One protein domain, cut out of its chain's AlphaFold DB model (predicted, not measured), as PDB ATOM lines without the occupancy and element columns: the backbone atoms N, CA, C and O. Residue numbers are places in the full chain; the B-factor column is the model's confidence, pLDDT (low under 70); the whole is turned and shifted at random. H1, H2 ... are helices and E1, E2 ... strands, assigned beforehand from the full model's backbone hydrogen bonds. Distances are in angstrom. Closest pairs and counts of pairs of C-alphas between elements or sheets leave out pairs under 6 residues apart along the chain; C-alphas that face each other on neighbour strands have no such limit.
ATOM      1  N   ALA A  39     181.898 117.650 155.300       87.12
ATOM      2  CA  ALA A  39     182.283 119.045 155.067       87.12
ATOM      3  C   ALA A  39     181.094 120.008 154.938       87.12
ATOM      4  O   ALA A  39     181.281 121.205 155.146       87.12
ATOM      5  N   GLN A  40     179.880 119.509 154.680       89.38
ATOM      6  CA  GLN A  40     178.685 120.356 154.602       89.38
ATOM      7  C   GLN A  40     178.303 120.975 155.959       89.38
ATOM      8  O   GLN A  40     177.698 122.047 156.015       89.38
ATOM      9  N   PHE A  41     178.684 120.319 157.061       92.81
ATOM     10  CA  PHE A  41     178.436 120.802 158.415       92.81
ATOM     11  C   PHE A  41     179.500 121.820 158.826       92.81
ATOM     12  O   PHE A  41     180.700 121.533 158.817       92.81
ATOM     13  N   ASN A  42     179.054 123.010 159.207       92.00
ATOM     14  CA  ASN A  42     179.910 124.151 159.509       92.00
ATOM     15  C   ASN A  42     179.517 124.784 160.853       92.00
ATOM     16  O   ASN A  42     178.620 124.305 161.538       92.00
ATOM     17  N   GLU A  43     180.200 125.859 161.241       90.50
ATOM     18  CA  GLU A  43     180.021 126.522 162.543       90.50
ATOM     19  C   GLU A  43     178.601 127.046 162.806       90.50
ATOM     20  O   GLU A  43     178.229 127.240 163.962       90.50
ATOM     21  N   SER A  44     177.801 127.262 161.754       88.19
ATOM     22  CA  SER A  44     176.402 127.684 161.885       88.19
ATOM     23  C   SER A  44     175.438 126.518 162.124       88.19
ATOM     24  O   SER A  44     174.308 126.750 162.571       88.19
ATOM     25  N   SER A  45     175.874 125.279 161.866       95.50
ATOM     26  CA  SER A  45     175.055 124.079 162.010       95.50
ATOM     27  C   SER A  45     174.680 123.858 163.473       95.50
ATOM     28  O   SER A  45     175.532 123.801 164.354       95.50
ATOM     29  N   ASP A  46     173.385 123.725 163.736       95.81
ATOM     30  CA  ASP A  46     172.859 123.259 165.019       95.81
ATOM     31  C   ASP A  46     172.426 121.801 164.939       95.81
ATOM     32  O   ASP A  46     172.308 121.206 163.865       95.81
ATOM     33  N   ARG A  47     172.153 121.231 166.109       95.62
ATOM     34  CA  ARG A  47     171.638 119.877 166.242       95.62
ATOM     35  C   ARG A  47     170.364 119.632 165.443       95.62
ATOM     36  O   ARG A  47     170.208 118.553 164.886       95.62
ATOM     37  N   PHE A  48     169.468 120.614 165.336       95.06
ATOM     38  CA  PHE A  48     168.255 120.464 164.529       95.06
ATOM     39  C   PHE A  48     168.582 120.304 163.038       95.06
ATOM     40  O   PHE A  48     168.030 119.428 162.379       95.06
ATOM     41  N   THR A  49     169.522 121.096 162.523       94.31
ATOM     42  CA  THR A  49     170.030 120.999 161.147       94.31
ATOM     43  C   THR A  49     170.726 119.662 160.897       94.31
ATOM     44  O   THR A  49     170.558 119.054 159.840       94.31
ATOM     45  N   VAL A  50     171.494 119.171 161.871       95.06
ATOM     46  CA  VAL A  50     172.124 117.849 161.788       95.06
ATOM     47  C   VAL A  50     171.066 116.745 161.753       95.06
ATOM     48  O   VAL A  50     171.105 115.901 160.863       95.06
ATOM     49  N   LEU A  51     170.087 116.778 162.661       94.62
ATOM     50  CA  LEU A  51     168.998 115.802 162.733       94.62
ATOM     51  C   LEU A  51     168.122 115.805 161.477       94.62
ATOM     52  O   LEU A  51     167.720 114.744 161.012       94.62
ATOM     53  N   SER A  52     167.835 116.974 160.903       93.19
ATOM     54  CA  SER A  52     167.039 117.061 159.674       93.19
ATOM     55  C   SER A  52     167.789 116.533 158.451       93.19
ATOM     56  O   SER A  52     167.157 116.039 157.519       93.19
ATOM     57  N   THR A  53     169.123 116.600 158.465       90.69
ATOM     58  CA  THR A  53     169.973 116.140 157.360       90.69
ATOM     59  C   THR A  53     170.326 114.655 157.475       90.69
ATOM     60  O   THR A  53     170.325 113.943 156.476       90.69
ATOM     61  N   LEU A  54     170.655 114.185 158.682       92.56
ATOM     62  CA  LEU A  54     171.162 112.830 158.932       92.56
ATOM     63  C   LEU A  54     170.110 111.867 159.483       92.56
ATOM     64  O   LEU A  54     170.325 110.657 159.460       92.56
ATOM     65  N   GLY A  55     168.994 112.388 159.988       93.94
ATOM     66  CA  GLY A  55     167.983 111.614 160.696       93.94
ATOM     67  C   GLY A  55     168.298 111.426 162.180       93.94
ATOM     68  O   GLY A  55     169.103 112.145 162.781       93.94
ATOM     69  N   GLU A  56     167.615 110.458 162.785       94.44
ATOM     70  CA  GLU A  56     167.754 110.136 164.204       94.44
ATOM     71  C   GLU A  56     169.112 109.463 164.486       94.44
ATOM     72  O   GLU A  56     169.523 108.565 163.742       94.44
ATOM     73  N   PRO A  57     169.839 109.880 165.537       95.75
ATOM     74  CA  PRO A  57     171.101 109.253 165.890       95.75
ATOM     75  C   PRO A  57     170.882 107.841 166.433       95.75
ATOM     76  O   PRO A  57     169.878 107.541 167.074       95.75
ATOM     77  N   ALA A  58     171.880 106.981 166.253       92.94
ATOM     78  CA  ALA A  58     171.885 105.634 166.820       92.94
ATOM     79  C   ALA A  58     171.963 105.641 168.360       92.94
ATOM     80  O   ALA A  58     171.646 104.646 169.007       92.94
ATOM     81  N   GLY A  59     172.420 106.747 168.944       94.00
ATOM     82  CA  GLY A  59     172.479 106.966 170.382       94.00
ATOM     83  C   GLY A  59     173.112 108.312 170.711       94.00
ATOM     84  O   GLY A  59     173.505 109.060 169.819       94.00
ATOM     85  N   SER A  60     173.244 108.618 171.998       95.38
ATOM     86  CA  SER A  60     173.939 109.820 172.463       95.38
ATOM     87  C   SER A  60     174.878 109.490 173.615       95.38
ATOM     88  O   SER A  60     174.542 108.663 174.463       95.38
ATOM     89  N   VAL A  61     176.023 110.161 173.671       95.06
ATOM     90  CA  VAL A  61     177.051 110.004 174.705       95.06
ATOM     91  C   VAL A  61     177.539 111.372 175.166       95.06
ATOM     92  O   VAL A  61     177.475 112.348 174.423       95.06
ATOM     93  N   THR A  62     178.030 111.456 176.398       92.81
ATOM     94  CA  THR A  62     178.714 112.655 176.888       92.81
ATOM     95  C   THR A  62     180.217 112.487 176.696       92.81
ATOM     96  O   THR A  62     180.803 111.574 177.273       92.81
ATOM     97  N   HIS A  63     180.845 113.368 175.918       86.94
ATOM     98  CA  HIS A  63     182.293 113.402 175.696       86.94
ATOM     99  C   HIS A  63     182.823 114.779 176.095       86.94
ATOM    100  O   HIS A  63     182.270 115.791 175.677       86.94
ATOM    101  N   GLU A  64     183.847 114.835 176.948       85.50
ATOM    102  CA  GLU A  64     184.429 116.102 177.430       85.50
ATOM    103  C   GLU A  64     183.394 117.113 177.964       85.50
ATOM    104  O   GLU A  64     183.481 118.312 177.711       85.50
ATOM    105  N   HIS A  65     182.399 116.635 178.720       88.12
ATOM    106  CA  HIS A  65     181.295 117.451 179.263       88.12
ATOM    107  C   HIS A  65     180.356 118.056 178.206       88.12
ATOM    108  O   HIS A  65     179.507 118.882 178.535       88.12
ATOM    109  N   ARG A  66     180.466 117.618 176.951       90.44
ATOM    110  CA  ARG A  66     179.570 117.970 175.852       90.44
ATOM    111  C   ARG A  66     178.666 116.802 175.510       90.44
ATOM    112  O   ARG A  66     179.052 115.640 175.636       90.44
ATOM    113  N   ARG A  67     177.451 117.114 175.069       94.06
ATOM    114  CA  ARG A  67     176.527 116.116 174.537       94.06
ATOM    115  C   ARG A  67     176.915 115.824 173.093       94.06
ATOM    116  O   ARG A  67     177.056 116.754 172.304       94.06
ATOM    117  N   CYS A  68     177.059 114.552 172.756       96.50
ATOM    118  CA  CYS A  68     177.385 114.106 171.414       96.50
ATOM    119  C   CYS A  68     176.368 113.076 170.932       96.50
ATOM    120  O   CYS A  68     175.992 112.169 171.676       96.50
ATOM    121  N   ASP A  69     175.950 113.202 169.681       96.94
ATOM    122  CA  ASP A  69     175.075 112.242 169.019       96.94
ATOM    123  C   ASP A  69     175.921 111.285 168.163       96.94
ATOM    124  O   ASP A  69     176.878 111.699 167.503       96.94
ATOM    125  N   ILE A  70     175.592 109.993 168.208       95.75
ATOM    126  CA  ILE A  70     176.319 108.909 167.539       95.75
ATOM    127  C   ILE A  70     175.579 108.547 166.256       95.75
ATOM    128  O   ILE A  70     174.437 108.093 166.297       95.75
ATOM    129  N   TYR A  71     176.256 108.667 165.121       94.88
ATOM    130  CA  TYR A  71     175.726 108.308 163.813       94.88
ATOM    131  C   TYR A  71     176.542 107.194 163.165       94.88
ATOM    132  O   TYR A  71     177.764 107.127 163.294       94.88
ATOM    133  N   LYS A  72     175.855 106.323 162.421       92.25
ATOM    134  CA  LYS A  72     176.480 105.313 161.563       92.25
ATOM    135  C   LYS A  72     176.258 105.706 160.110       92.25
ATOM    136  O   LYS A  72     175.226 105.370 159.534       92.25
ATOM    137  N   LEU A  73     177.203 106.444 159.538       89.50
ATOM    138  CA  LEU A  73     177.047 107.074 158.227       89.50
ATOM    139  C   LEU A  73     177.963 106.421 157.209       89.50
ATOM    140  O   LEU A  73     179.104 106.083 157.511       89.50
ATOM    141  N   TYR A  74     177.482 106.304 155.979       87.38
ATOM    142  CA  TYR A  74     178.349 106.003 154.853       87.38
ATOM    143  C   TYR A  74     179.060 107.288 154.437       87.38
ATOM    144  O   TYR A  74     178.412 108.230 153.996       87.38
ATOM    145  N   THR A  75     180.377 107.357 154.603       85.00
ATOM    146  CA  THR A  75     181.170 108.539 154.234       85.00
ATOM    147  C   THR A  75     182.512 108.121 153.633       85.00
ATOM    148  O   THR A  75     182.913 106.959 153.706       85.00
ATOM    149  N   SER A  76     183.179 109.069 152.974       75.44
ATOM    150  CA  SER A  76     184.556 108.906 152.488       75.44
ATOM    151  C   SER A  76     185.606 109.172 153.578       75.44
ATOM    152  O   SER A  76     186.797 108.958 153.351       75.44
ATOM    153  N   GLY A  77     185.143 109.580 154.760       69.06
ATOM    154  CA  GLY A  77     185.943 109.911 155.926       69.06
ATOM    155  C   GLY A  77     186.349 111.386 155.970       69.06
ATOM    156  O   GLY A  77     186.328 112.082 154.953       69.06
ATOM    157  N   LEU A  78     186.734 111.880 157.150       69.06
ATOM    158  CA  LEU A  78     187.320 113.223 157.309       69.06
ATOM    159  C   LEU A  78     188.713 113.355 156.645       69.06
ATOM    160  O   LEU A  78     189.133 114.471 156.310       69.06
ATOM    161  N   GLY A  79     189.364 112.215 156.387       59.81
ATOM    162  CA  GLY A  79     190.783 112.112 156.069       59.81
ATOM    163  C   GLY A  79     191.187 112.548 154.671       59.81
ATOM    164  O   GLY A  79     190.376 112.747 153.765       59.81
ATOM    165  N   ALA A  80     192.505 112.655 154.477       45.50
ATOM    166  CA  ALA A  80     193.151 113.157 153.260       45.50
ATOM    167  C   ALA A  80     192.670 112.490 151.953       45.50
ATOM    168  O   ALA A  80     192.687 113.130 150.901       45.50
ATOM    169  N   GLY A  81     192.186 111.243 152.012       43.31
ATOM    170  CA  GLY A  81     191.596 110.543 150.866       43.31
ATOM    171  C   GLY A  81     190.275 111.149 150.369       43.31
ATOM    172  O   GLY A  81     190.069 111.233 149.160       43.31
ATOM    173  N   GLY A  82     189.416 111.642 151.269       43.94
ATOM    174  CA  GLY A  82     188.172 112.334 150.910       43.94
ATOM    175  C   GLY A  82     188.429 113.753 150.401       43.94
ATOM    176  O   GLY A  82     187.881 114.174 149.381       43.94
ATOM    177  N   LYS A  83     189.362 114.481 151.034       47.72
ATOM    178  CA  LYS A  83     189.712 115.854 150.623       47.72
ATOM    179  C   LYS A  83     190.427 115.924 149.273       47.72
ATOM    180  O   LYS A  83     190.180 116.857 148.510       47.72
ATOM    181  N   ALA A  84     191.285 114.952 148.956       42.44
ATOM    182  CA  ALA A  84     191.978 114.901 147.669       42.44
ATOM    183  C   ALA A  84     191.015 114.626 146.500       42.44
ATOM    184  O   ALA A  84     191.155 115.234 145.438       42.44
ATOM    185  N   ALA A  85     190.003 113.778 146.706       44.38
ATOM    186  CA  ALA A  85     188.996 113.486 145.688       44.38
ATOM    187  C   ALA A  85     188.093 114.700 145.395       44.38
ATOM    188  O   ALA A  85     187.829 114.999 144.230       44.38
ATOM    189  N   VAL A  86     187.684 115.453 146.425       47.09
ATOM    190  CA  VAL A  86     186.847 116.657 146.251       47.09
ATOM    191  C   VAL A  86     187.645 117.819 145.642       47.09
ATOM    192  O   VAL A  86     187.161 118.492 144.733       47.09
ATOM    193  N   LYS A  87     188.908 118.016 146.042       42.59
ATOM    194  CA  LYS A  87     189.775 119.052 145.447       42.59
ATOM    195  C   LYS A  87     190.128 118.770 143.984       42.59
ATOM    196  O   LYS A  87     190.204 119.705 143.190       42.59
ATOM    197  N   ALA A  88     190.293 117.503 143.600       42.12
ATOM    198  CA  ALA A  88     190.479 117.132 142.196       42.12
ATOM    199  C   ALA A  88     189.225 117.418 141.342       42.12
ATOM    200  O   ALA A  88     189.350 117.760 140.165       42.12
ATOM    201  N   ALA A  89     188.028 117.341 141.933       42.06
ATOM    202  CA  ALA A  89     186.775 117.676 141.255       42.06
ATOM    203  C   ALA A  89     186.590 119.193 141.037       42.06
ATOM    204  O   ALA A  89     186.048 119.598 140.008       42.06
ATOM    205  N   GLU A  90     187.090 120.046 141.938       47.91
ATOM    206  CA  GLU A  90     187.038 121.510 141.762       47.91
ATOM    207  C   GLU A  90     187.975 122.009 140.648       47.91
ATOM    208  O   GLU A  90     187.616 122.919 139.907       47.91
ATOM    209  N   VAL A  91     189.156 121.402 140.478       45.34
ATOM    210  CA  VAL A  91     190.161 121.890 139.509       45.34
ATOM    211  C   VAL A  91     189.875 121.439 138.067       45.34
ATOM    212  O   VAL A  91     190.274 122.112 137.120       45.34
ATOM    213  N   LEU A  92     189.149 120.334 137.863       42.97
ATOM    214  CA  LEU A  92     188.885 119.789 136.520       42.97
ATOM    215  C   LEU A  92     187.524 120.187 135.924       42.97
ATOM    216  O   LEU A  92     187.300 119.995 134.729       42.97
ATOM    217  N   THR A  93     186.618 120.768 136.711       45.44
ATOM    218  CA  THR A  93     185.277 121.159 136.234       45.44
ATOM    219  C   THR A  93     185.231 122.544 135.586       45.44
ATOM    220  O   THR A  93     184.262 122.859 134.898       45.44
ATOM    221  N   SER A  94     186.288 123.355 135.705       46.22
ATOM    222  CA  SER A  94     186.311 124.716 135.144       46.22
ATOM    223  C   SER A  94     186.591 124.791 133.634       46.22
ATOM    224  O   SER A  94     186.502 125.877 133.069       46.22
ATOM    225  N   VAL A  95     186.932 123.681 132.959       47.69
ATOM    226  CA  VAL A  95     187.342 123.710 131.533       47.69
ATOM    227  C   VAL A  95     186.573 122.722 130.634       47.69
ATOM    228  O   VAL A  95     186.711 122.772 129.418       47.69
ATOM    229  N   ALA A  96     185.693 121.870 131.170       43.59
ATOM    230  CA  ALA A  96     184.994 120.843 130.382       43.59
ATOM    231  C   ALA A  96     183.468 121.052 130.319       43.59
ATOM    232  O   ALA A  96     182.671 120.316 130.891       43.59
ATOM    233  N   THR A  97     183.077 122.089 129.584       47.84
ATOM    234  CA  THR A  97     182.004 122.069 128.571       47.84
ATOM    235  C   THR A  97     181.087 120.822 128.516       47.84
ATOM    236  O   THR A  97     181.370 119.849 127.821       47.84
ATOM    237  N   LEU A  98     179.947 120.893 129.212       50.00
ATOM    238  CA  LEU A  98     178.561 120.635 128.752       50.00
ATOM    239  C   LEU A  98     178.168 119.387 127.907       50.00
ATOM    240  O   LEU A  98     177.016 119.324 127.491       50.00
ATOM    241  N   GLY A  99     179.011 118.372 127.680       44.03
ATOM    242  CA  GLY A  99     178.627 117.231 126.812       44.03
ATOM    243  C   GLY A  99     179.011 115.814 127.254       44.03
ATOM    244  O   GLY A  99     178.477 114.854 126.711       44.03
ATOM    245  N   LEU A 100     179.912 115.652 128.231       44.88
ATOM    246  CA  LEU A 100     180.516 114.349 128.589       44.88
ATOM    247  C   LEU A 100     180.636 114.100 130.109       44.88
ATOM    248  O   LEU A 100     181.275 113.141 130.542       44.88
ATOM    249  N   ALA A 101     180.002 114.937 130.934       49.09
ATOM    250  CA  ALA A 101     180.192 114.969 132.390       49.09
ATOM    251  C   ALA A 101     179.751 113.692 133.143       49.09
ATOM    252  O   ALA A 101     180.172 113.477 134.274       49.09
ATOM    253  N   GLN A 102     178.961 112.810 132.519       47.38
ATOM    254  CA  GLN A 102     178.532 111.540 133.127       47.38
ATOM    255  C   GLN A 102     179.615 110.441 133.084       47.38
ATOM    256  O   GLN A 102     179.579 109.522 133.895       47.38
ATOM    257  N   ILE A 103     180.603 110.519 132.180       44.19
ATOM    258  CA  ILE A 103     181.604 109.444 131.999       44.19
ATOM    259  C   ILE A 103     182.847 109.663 132.878       44.19
ATOM    260  O   ILE A 103     183.473 108.705 133.321       44.19
ATOM    261  N   ILE A 104     183.174 110.915 133.212       45.69
ATOM    262  CA  ILE A 104     184.368 111.255 134.013       45.69
ATOM    263  C   ILE A 104     184.094 111.168 135.528       45.69
ATOM    264  O   ILE A 104     185.025 111.032 136.313       45.69
ATOM    265  N   TRP A 105     182.830 111.174 135.967       43.00
ATOM    266  CA  TRP A 105     182.462 110.980 137.382       43.00
ATOM    267  C   TRP A 105     182.338 109.508 137.805       43.00
ATOM    268  O   TRP A 105     182.298 109.200 138.998       43.00
ATOM    269  N   ALA A 106     182.323 108.581 136.846       41.88
ATOM    270  CA  ALA A 106     182.279 107.147 137.114       41.88
ATOM    271  C   ALA A 106     183.541 106.582 137.814       41.88
ATOM    272  O   ALA A 106     183.379 105.782 138.736       41.88
ATOM    273  N   PRO A 107     184.790 106.981 137.478       38.84
ATOM    274  CA  PRO A 107     185.984 106.378 138.075       38.84
ATOM    275  C   PRO A 107     186.218 106.821 139.523       38.84
ATOM    276  O   PRO A 107     186.731 106.044 140.323       38.84
ATOM    277  N   VAL A 108     185.813 108.044 139.889       44.88
ATOM    278  CA  VAL A 108     185.997 108.555 141.259       44.88
ATOM    279  C   VAL A 108     185.040 107.849 142.225       44.88
ATOM    280  O   VAL A 108     185.446 107.462 143.315       44.88
ATOM    281  N   ARG A 109     183.808 107.550 141.783       47.38
ATOM    282  CA  ARG A 109     182.864 106.705 142.539       47.38
ATOM    283  C   ARG A 109     183.267 105.225 142.573       47.38
ATOM    284  O   ARG A 109     182.860 104.515 143.488       47.38
ATOM    285  N   ALA A 110     184.067 104.751 141.615       40.38
ATOM    286  CA  ALA A 110     184.513 103.357 141.559       40.38
ATOM    287  C   ALA A 110     185.672 103.033 142.525       40.38
ATOM    288  O   ALA A 110     185.847 101.871 142.891       40.38
ATOM    289  N   GLY A 111     186.457 104.032 142.948       45.91
ATOM    290  CA  GLY A 111     187.624 103.828 143.817       45.91
ATOM    291  C   GLY A 111     187.331 103.872 145.319       45.91
ATOM    292  O   GLY A 111     188.024 103.226 146.103       45.91
ATOM    293  N   THR A 112     186.295 104.595 145.739       51.06
ATOM    294  CA  THR A 112     185.950 104.756 147.156       51.06
ATOM    295  C   THR A 112     184.631 104.060 147.424       51.06
ATOM    296  O   THR A 112     183.569 104.674 147.338       51.06
ATOM    297  N   ARG A 113     184.675 102.759 147.731       58.59
ATOM    298  CA  ARG A 113     183.496 102.090 148.294       58.59
ATOM    299  C   ARG A 113     183.157 102.826 149.590       58.59
ATOM    300  O   ARG A 113     184.002 102.799 150.488       58.59
ATOM    301  N   PRO A 114     182.005 103.513 149.681       63.09
ATOM    302  CA  PRO A 114     181.650 104.200 150.905       63.09
ATOM    303  C   PRO A 114     181.596 103.161 152.018       63.09
ATOM    304  O   PRO A 114     180.944 102.123 151.890       63.09
ATOM    305  N   LYS A 115     182.363 103.405 153.075       75.25
ATOM    306  CA  LYS A 115     182.380 102.545 154.253       75.25
ATOM    307  C   LYS A 115     181.428 103.135 155.272       75.25
ATOM    308  O   LYS A 115     181.176 104.337 155.266       75.25
ATOM    309  N   GLN A 116     180.885 102.288 156.134       86.06
ATOM    310  CA  GLN A 116     180.117 102.757 157.273       86.06
ATOM    311  C   GLN A 116     181.106 103.226 158.341       86.06
ATOM    312  O   GLN A 116     181.894 102.427 158.833       86.06
ATOM    313  N   HIS A 117     181.097 104.512 158.662       88.31
ATOM    314  CA  HIS A 117     181.898 105.110 159.721       88.31
ATOM    315  C   HIS A 117     181.030 105.390 160.947       88.31
ATOM    316  O   HIS A 117     179.827 105.647 160.826       88.31
ATOM    317  N   THR A 118     181.647 105.352 162.128       92.00
ATOM    318  CA  THR A 118     181.000 105.830 163.354       92.00
ATOM    319  C   THR A 118     181.389 107.284 163.554       92.00
ATOM    320  O   THR A 118     182.546 107.581 163.844       92.00
ATOM    321  N   VAL A 119     180.421 108.179 163.371       94.12
ATOM    322  CA  VAL A 119     180.617 109.625 163.453       94.12
ATOM    323  C   VAL A 119     179.971 110.143 164.730       94.12
ATOM    324  O   VAL A 119     178.784 109.907 164.953       94.12
ATOM    325  N   LEU A 120     180.731 110.850 165.566       94.94
ATOM    326  CA  LEU A 120     180.185 111.548 166.728       94.94
ATOM    327  C   LEU A 120     180.099 113.034 166.407       94.94
ATOM    328  O   LEU A 120     181.094 113.649 166.030       94.94
ATOM    329  N   MET A 121     178.915 113.608 166.582       95.75
ATOM    330  CA  MET A 121     178.682 115.042 166.436       95.75
ATOM    331  C   MET A 121     178.449 115.644 167.810       95.75
ATOM    332  O   MET A 121     177.447 115.339 168.453       95.75
ATOM    333  N   CYS A 122     179.398 116.452 168.275       95.75
ATOM    334  CA  CYS A 122     179.390 117.038 169.608       95.75
ATOM    335  C   CYS A 122     178.922 118.489 169.575       95.75
ATOM    336  O   CYS A 122     179.358 119.289 168.738       95.75
ATOM    337  N   TYR A 123     178.063 118.829 170.531       95.50
ATOM    338  CA  TYR A 123     177.398 120.121 170.601       95.50
ATOM    339  C   TYR A 123     177.827 120.923 171.828       95.50
ATOM    340  O   TYR A 123     178.167 120.372 172.880       95.50
ATOM    341  N   ALA A 124     177.796 122.245 171.687       94.19
ATOM    342  CA  ALA A 124     177.916 123.181 172.796       94.19
ATOM    343  C   ALA A 124     176.607 123.238 173.602       94.19
ATOM    344  O   ALA A 124     175.601 122.612 173.260       94.19
ATOM    345  N   ALA A 125     176.623 124.002 174.696       91.00
ATOM    346  CA  ALA A 125     175.454 124.212 175.551       91.00
ATOM    347  C   ALA A 125     174.271 124.891 174.828       91.00
ATOM    348  O   ALA A 125     173.137 124.779 175.279       91.00
ATOM    349  N   ASP A 126     174.532 125.587 173.721       92.38
ATOM    350  CA  ASP A 126     173.540 126.218 172.846       92.38
ATOM    351  C   ASP A 126     173.070 125.296 171.700       92.38
ATOM    352  O   ASP A 126     172.427 125.757 170.758       92.38
ATOM    353  N   GLU A 127     173.393 123.998 171.771       94.00
ATOM    354  CA  GLU A 127     173.082 122.973 170.763       94.00
ATOM    355  C   GLU A 127     173.705 123.252 169.373       94.00
ATOM    356  O   GLU A 127     173.284 122.669 168.367       94.00
ATOM    357  N   LYS A 128     174.730 124.116 169.287       95.62
ATOM    358  CA  LYS A 128     175.522 124.326 168.063       95.62
ATOM    359  C   LYS A 128     176.607 123.271 167.910       95.62
ATOM    360  O   LYS A 128     177.180 122.817 168.897       95.62
ATOM    361  N   LEU A 129     176.882 122.869 166.670       94.69
ATOM    362  CA  LEU A 129     177.890 121.864 166.351       94.69
ATOM    363  C   LEU A 129     179.289 122.443 166.560       94.69
ATOM    364  O   LEU A 129     179.673 123.440 165.949       94.69
ATOM    365  N   VAL A 130     180.065 121.783 167.410       95.19
ATOM    366  CA  VAL A 130     181.401 122.246 167.790       95.19
ATOM    367  C   VAL A 130     182.473 121.346 167.209       95.19
ATOM    368  O   VAL A 130     183.516 121.832 166.776       95.19
ATOM    369  N   GLU A 131     182.228 120.042 167.193       93.19
ATOM    370  CA  GLU A 131     183.250 119.047 166.902       93.19
ATOM    371  C   GLU A 131     182.635 117.810 166.248       93.19
ATOM    372  O   GLU A 131     181.522 117.396 166.582       93.19
ATOM    373  N   ILE A 132     183.369 117.239 165.296       94.31
ATOM    374  CA  ILE A 132     183.013 116.003 164.605       94.31
ATOM    375  C   ILE A 132     184.164 115.018 164.784       94.31
ATOM    376  O   ILE A 132     185.291 115.312 164.381       94.31
ATOM    377  N   PHE A 133     183.864 113.849 165.343       92.75
ATOM    378  CA  PHE A 133     184.769 112.705 165.379       92.75
ATOM    379  C   PHE A 133     184.356 111.703 164.319       92.75
ATOM    380  O   PHE A 133     183.176 111.386 164.202       92.75
ATOM    381  N   ASP A 134     185.321 111.154 163.602       92.06
ATOM    382  CA  ASP A 134     185.113 110.100 162.624       92.06
ATOM    383  C   ASP A 134     186.031 108.915 162.931       92.06
ATOM    384  O   ASP A 134     187.258 109.015 162.851       92.06
ATOM    385  N   LYS A 135     185.436 107.775 163.292       88.69
ATOM    386  CA  LYS A 135     186.149 106.510 163.469       88.69
ATOM    387  C   LYS A 135     185.795 105.559 162.334       88.69
ATOM    388  O   LYS A 135     184.661 105.081 162.220       88.69
ATOM    389  N   ASN A 136     186.811 105.215 161.546       84.56
ATOM    390  CA  ASN A 136     186.739 104.101 160.612       84.56
ATOM    391  C   ASN A 136     186.740 102.782 161.409       84.56
ATOM    392  O   ASN A 136     187.701 102.523 162.133       84.56
ATOM    393  N   PRO A 137     185.705 101.932 161.299       77.88
ATOM    394  CA  PRO A 137     185.637 100.684 162.060       77.88
ATOM    395  C   PRO A 137     186.593  99.601 161.546       77.88
ATOM    396  O   PRO A 137     186.762  98.585 162.208       77.88
ATOM    397  N   ASN A 138     187.187  99.783 160.364       78.75
ATOM    398  CA  ASN A 138     188.076  98.800 159.743       78.75
ATOM    399  C   ASN A 138     189.561  99.129 159.942       78.75
ATOM    400  O   ASN A 138     190.406  98.529 159.280       78.75
ATOM    401  N   ASP A 139     189.867 100.137 160.755       79.31
ATOM    402  CA  ASP A 139     191.222 100.606 161.000       79.31
ATOM    403  C   ASP A 139     191.389 100.926 162.490       79.31
ATOM    404  O   ASP A 139     190.537 101.575 163.109       79.31
ATOM    405  N   ASP A 140     192.502 100.485 163.064       80.44
ATOM    406  CA  ASP A 140     192.873 100.748 164.454       80.44
ATOM    407  C   ASP A 140     193.410 102.173 164.662       80.44
ATOM    408  O   ASP A 140     193.576 102.611 165.800       80.44
ATOM    409  N   SER A 141     193.599 102.935 163.580       81.12
ATOM    410  CA  SER A 141     193.991 104.346 163.606       81.12
ATOM    411  C   SER A 141     193.117 105.190 164.544       81.12
ATOM    412  O   SER A 141     191.911 104.937 164.672       81.12
ATOM    413  N   PRO A 142     193.684 106.210 165.212       82.50
ATOM    414  CA  PRO A 142     192.909 107.084 166.086       82.50
ATOM    415  C   PRO A 142     191.757 107.752 165.315       82.50
ATOM    416  O   PRO A 142     191.876 107.963 164.106       82.50
ATOM    417  N   PRO A 143     190.633 108.067 165.991       84.75
ATOM    418  CA  PRO A 143     189.536 108.782 165.357       84.75
ATOM    419  C   PRO A 143     190.034 110.124 164.828       84.75
ATOM    420  O   PRO A 143     190.807 110.826 165.484       84.75
ATOM    421  N   GLU A 144     189.577 110.481 163.639       87.50
ATOM    422  CA  GLU A 144     189.874 111.778 163.070       87.50
ATOM    423  C   GLU A 144     188.946 112.823 163.672       87.50
ATOM    424  O   GLU A 144     187.736 112.617 163.773       87.50
ATOM    425  N   VAL A 145     189.524 113.945 164.086       89.88
ATOM    426  CA  VAL A 145     188.810 114.990 164.814       89.88
ATOM    427  C   VAL A 145     188.819 116.263 163.995       89.88
ATOM    428  O   VAL A 145     189.872 116.750 163.579       89.88
ATOM    429  N   ARG A 146     187.635 116.839 163.793       91.00
ATOM    430  CA  ARG A 146     187.479 118.159 163.196       91.00
ATOM    431  C   ARG A 146     186.739 119.083 164.146       91.00
ATOM    432  O   ARG A 146     185.540 118.930 164.366       91.00
ATOM    433  N   ILE A 147     187.444 120.104 164.621       92.19
ATOM    434  CA  ILE A 147     186.841 121.223 165.341       92.19
ATOM    435  C   ILE A 147     186.165 122.126 164.308       92.19
ATOM    436  O   ILE A 147     186.818 122.680 163.425       92.19
ATOM    437  N   VAL A 148     184.843 122.223 164.394       91.81
ATOM    438  CA  VAL A 148     183.992 123.004 163.493       91.81
ATOM    439  C   VAL A 148     183.862 124.444 163.982       91.81
ATOM    440  O   VAL A 148     183.975 125.362 163.178       91.81
ATOM    441  N   ASN A 149     183.671 124.645 165.289       90.56
ATOM    442  CA  ASN A 149     183.553 125.969 165.896       90.56
ATOM    443  C   ASN A 149     184.557 126.118 167.044       90.56
ATOM    444  O   ASN A 149     184.321 125.678 168.168       90.56
ATOM    445  N   GLN A 150     185.694 126.754 166.760       88.88
ATOM    446  CA  GLN A 150     186.785 126.888 167.726       88.88
ATOM    447  C   GLN A 150     186.426 127.799 168.912       88.88
ATOM    448  O   GLN A 150     186.895 127.567 170.027       88.88
ATOM    449  N   ALA A 151     185.574 128.806 168.696       88.19
ATOM    450  CA  ALA A 151     185.167 129.745 169.739       88.19
ATOM    451  C   ALA A 151     184.306 129.057 170.810       88.19
ATOM    452  O   ALA A 151     184.588 129.186 171.999       88.19
ATOM    453  N   LEU A 152     183.313 128.271 170.385       87.25
ATOM    454  CA  LEU A 152     182.467 127.481 171.288       87.25
ATOM    455  C   LEU A 152     183.197 126.258 171.858       87.25
ATOM    456  O   LEU A 152     182.861 125.773 172.937       87.25
ATOM    457  N   TYR A 153     184.225 125.762 171.164       86.81
ATOM    458  CA  TYR A 153     185.045 124.665 171.672       86.81
ATOM    459  C   TYR A 153     185.840 125.060 172.919       86.81
ATOM    460  O   TYR A 153     185.966 124.255 173.839       86.81
ATOM    461  N   ALA A 154     186.359 126.290 172.948       84.56
ATOM    462  CA  ALA A 154     187.175 126.802 174.046       84.56
ATOM    463  C   ALA A 154     186.357 127.219 175.279       84.56
ATOM    464  O   ALA A 154     186.922 127.383 176.362       84.56
ATOM    465  N   THR A 155     185.040 127.406 175.142       80.06
ATOM    466  CA  THR A 155     184.182 127.741 176.280       80.06
ATOM    467  C   THR A 155     183.893 126.493 177.116       80.06
ATOM    468  O   THR A 155     183.298 125.546 176.596       80.06
TER     469      THR A 155
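AT A GLANCE: This is residues 39 to 155 of the 276 residues of an uncharacterized protein of Endobacter medicaginis (UniProt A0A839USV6). A strongly twisted, curled sheet of five antiparallel strands makes the body, and a long, loose helical arm sticks out from one end of it, going out along H2, turning round beyond it and coming back through H3 and H4 between E2 and E3. Two short helices pack on the sheet, H1 beside the strands and H5 over E4. The printed part has 117 residues with five named helices and five named strands, in the order H1 E1 E2 H2 H3 H4 E3 E4 E5 H5, and its class is mixed, helices and strands. The sheet's order is E1 E2 E3 E4 E5, antiparallel throughout. The whole is only just loose, close to compact, with a radius of gyration of the C-alphas of 16.5 A, and it is elongated, spanning 51 by 30 by 24 A, with the arm making the length.

IN THESE COORDINATES: In the sheet, E1 is residues 59 to 63, 12.9 A long, and E2 is residues 66 to 75, 23.6 A long. E3 is residues 115 to 123, 24.5 A long, E4 is residues 129 to 135, 17.7 A long, and E5 is residues 144 to 147. H1 is residues 47 to 54 and begins at C-alpha 47, (171.638, 119.877, 166.242). H2, the longest helix, is residues 80 to 92 and measures 18.5 A, ending at C-alpha 92, (188.885, 119.789, 136.520). H3 is residues 101 to 104 and H4 is residues 106 to 111. H5 is residues 150 to 154 and ends at C-alpha 154, (187.175, 126.802, 174.046).

HOW THE PARTS SIT: E1 and E5 are the edge strands of the sheet. E1 and E2 form an antiparallel hairpin, with N 61 and O 68 at 2.8 A. E2 is antiparallel to E3 at 157 degrees between their directions; N 71 and O 119 are 2.8 A apart, and N 75 and O 115 are 3.2 A apart. E2 bends by 67 degrees at residue 72. E3, E4 and E5 form a meander, each strand the antiparallel neighbour of the one before: N 120 and O 133 are at 2.9 A, and N 134 and O 144 at 2.8 A, within hydrogen-bond range. H1 is on the sheet at a height of 8.5 A, over none of its strands, but only just, with two of its C-alphas falling on E3. The closest C-alphas of H1 and E4 are those of Arg 47 and Leu 129, 6.6 A apart. H5 is on the sheet at a height of 8.0 A and only just over E4, with 3 of its C-alphas falling there; the closest C-alphas of the two are those of Val 130 and Tyr 153, at 5.8 A. H2, H3 and H4 are not on the sheet. H2 and H4 are close but not clearly touching, with the C-alphas of Ala 85 and Val 108 closest at 7.3 A, and they run opposite ways at a shallow tilt of 17 degrees. H3 and H4 meet only through their link, while H2 and H3 are apart. Every O i to N i+4 pair is within hydrogen-bond range in H1, H4 and H5, and 8 of 9 are in H2; H3 is too short for such a pair, and its one O i to N i+3 pair is not within range.

THE WHOLE: The two C-alphas farthest apart are those of His 65 and Gly 99, 52.5 A. Residues 94 to 100 stand free. The printed part has no cut, and no link is long; H2 to H3 and E4 to E5 are short, the others tight. The mean pLDDT of the printed part is 76.5, and residues 77 to 114 are under 70.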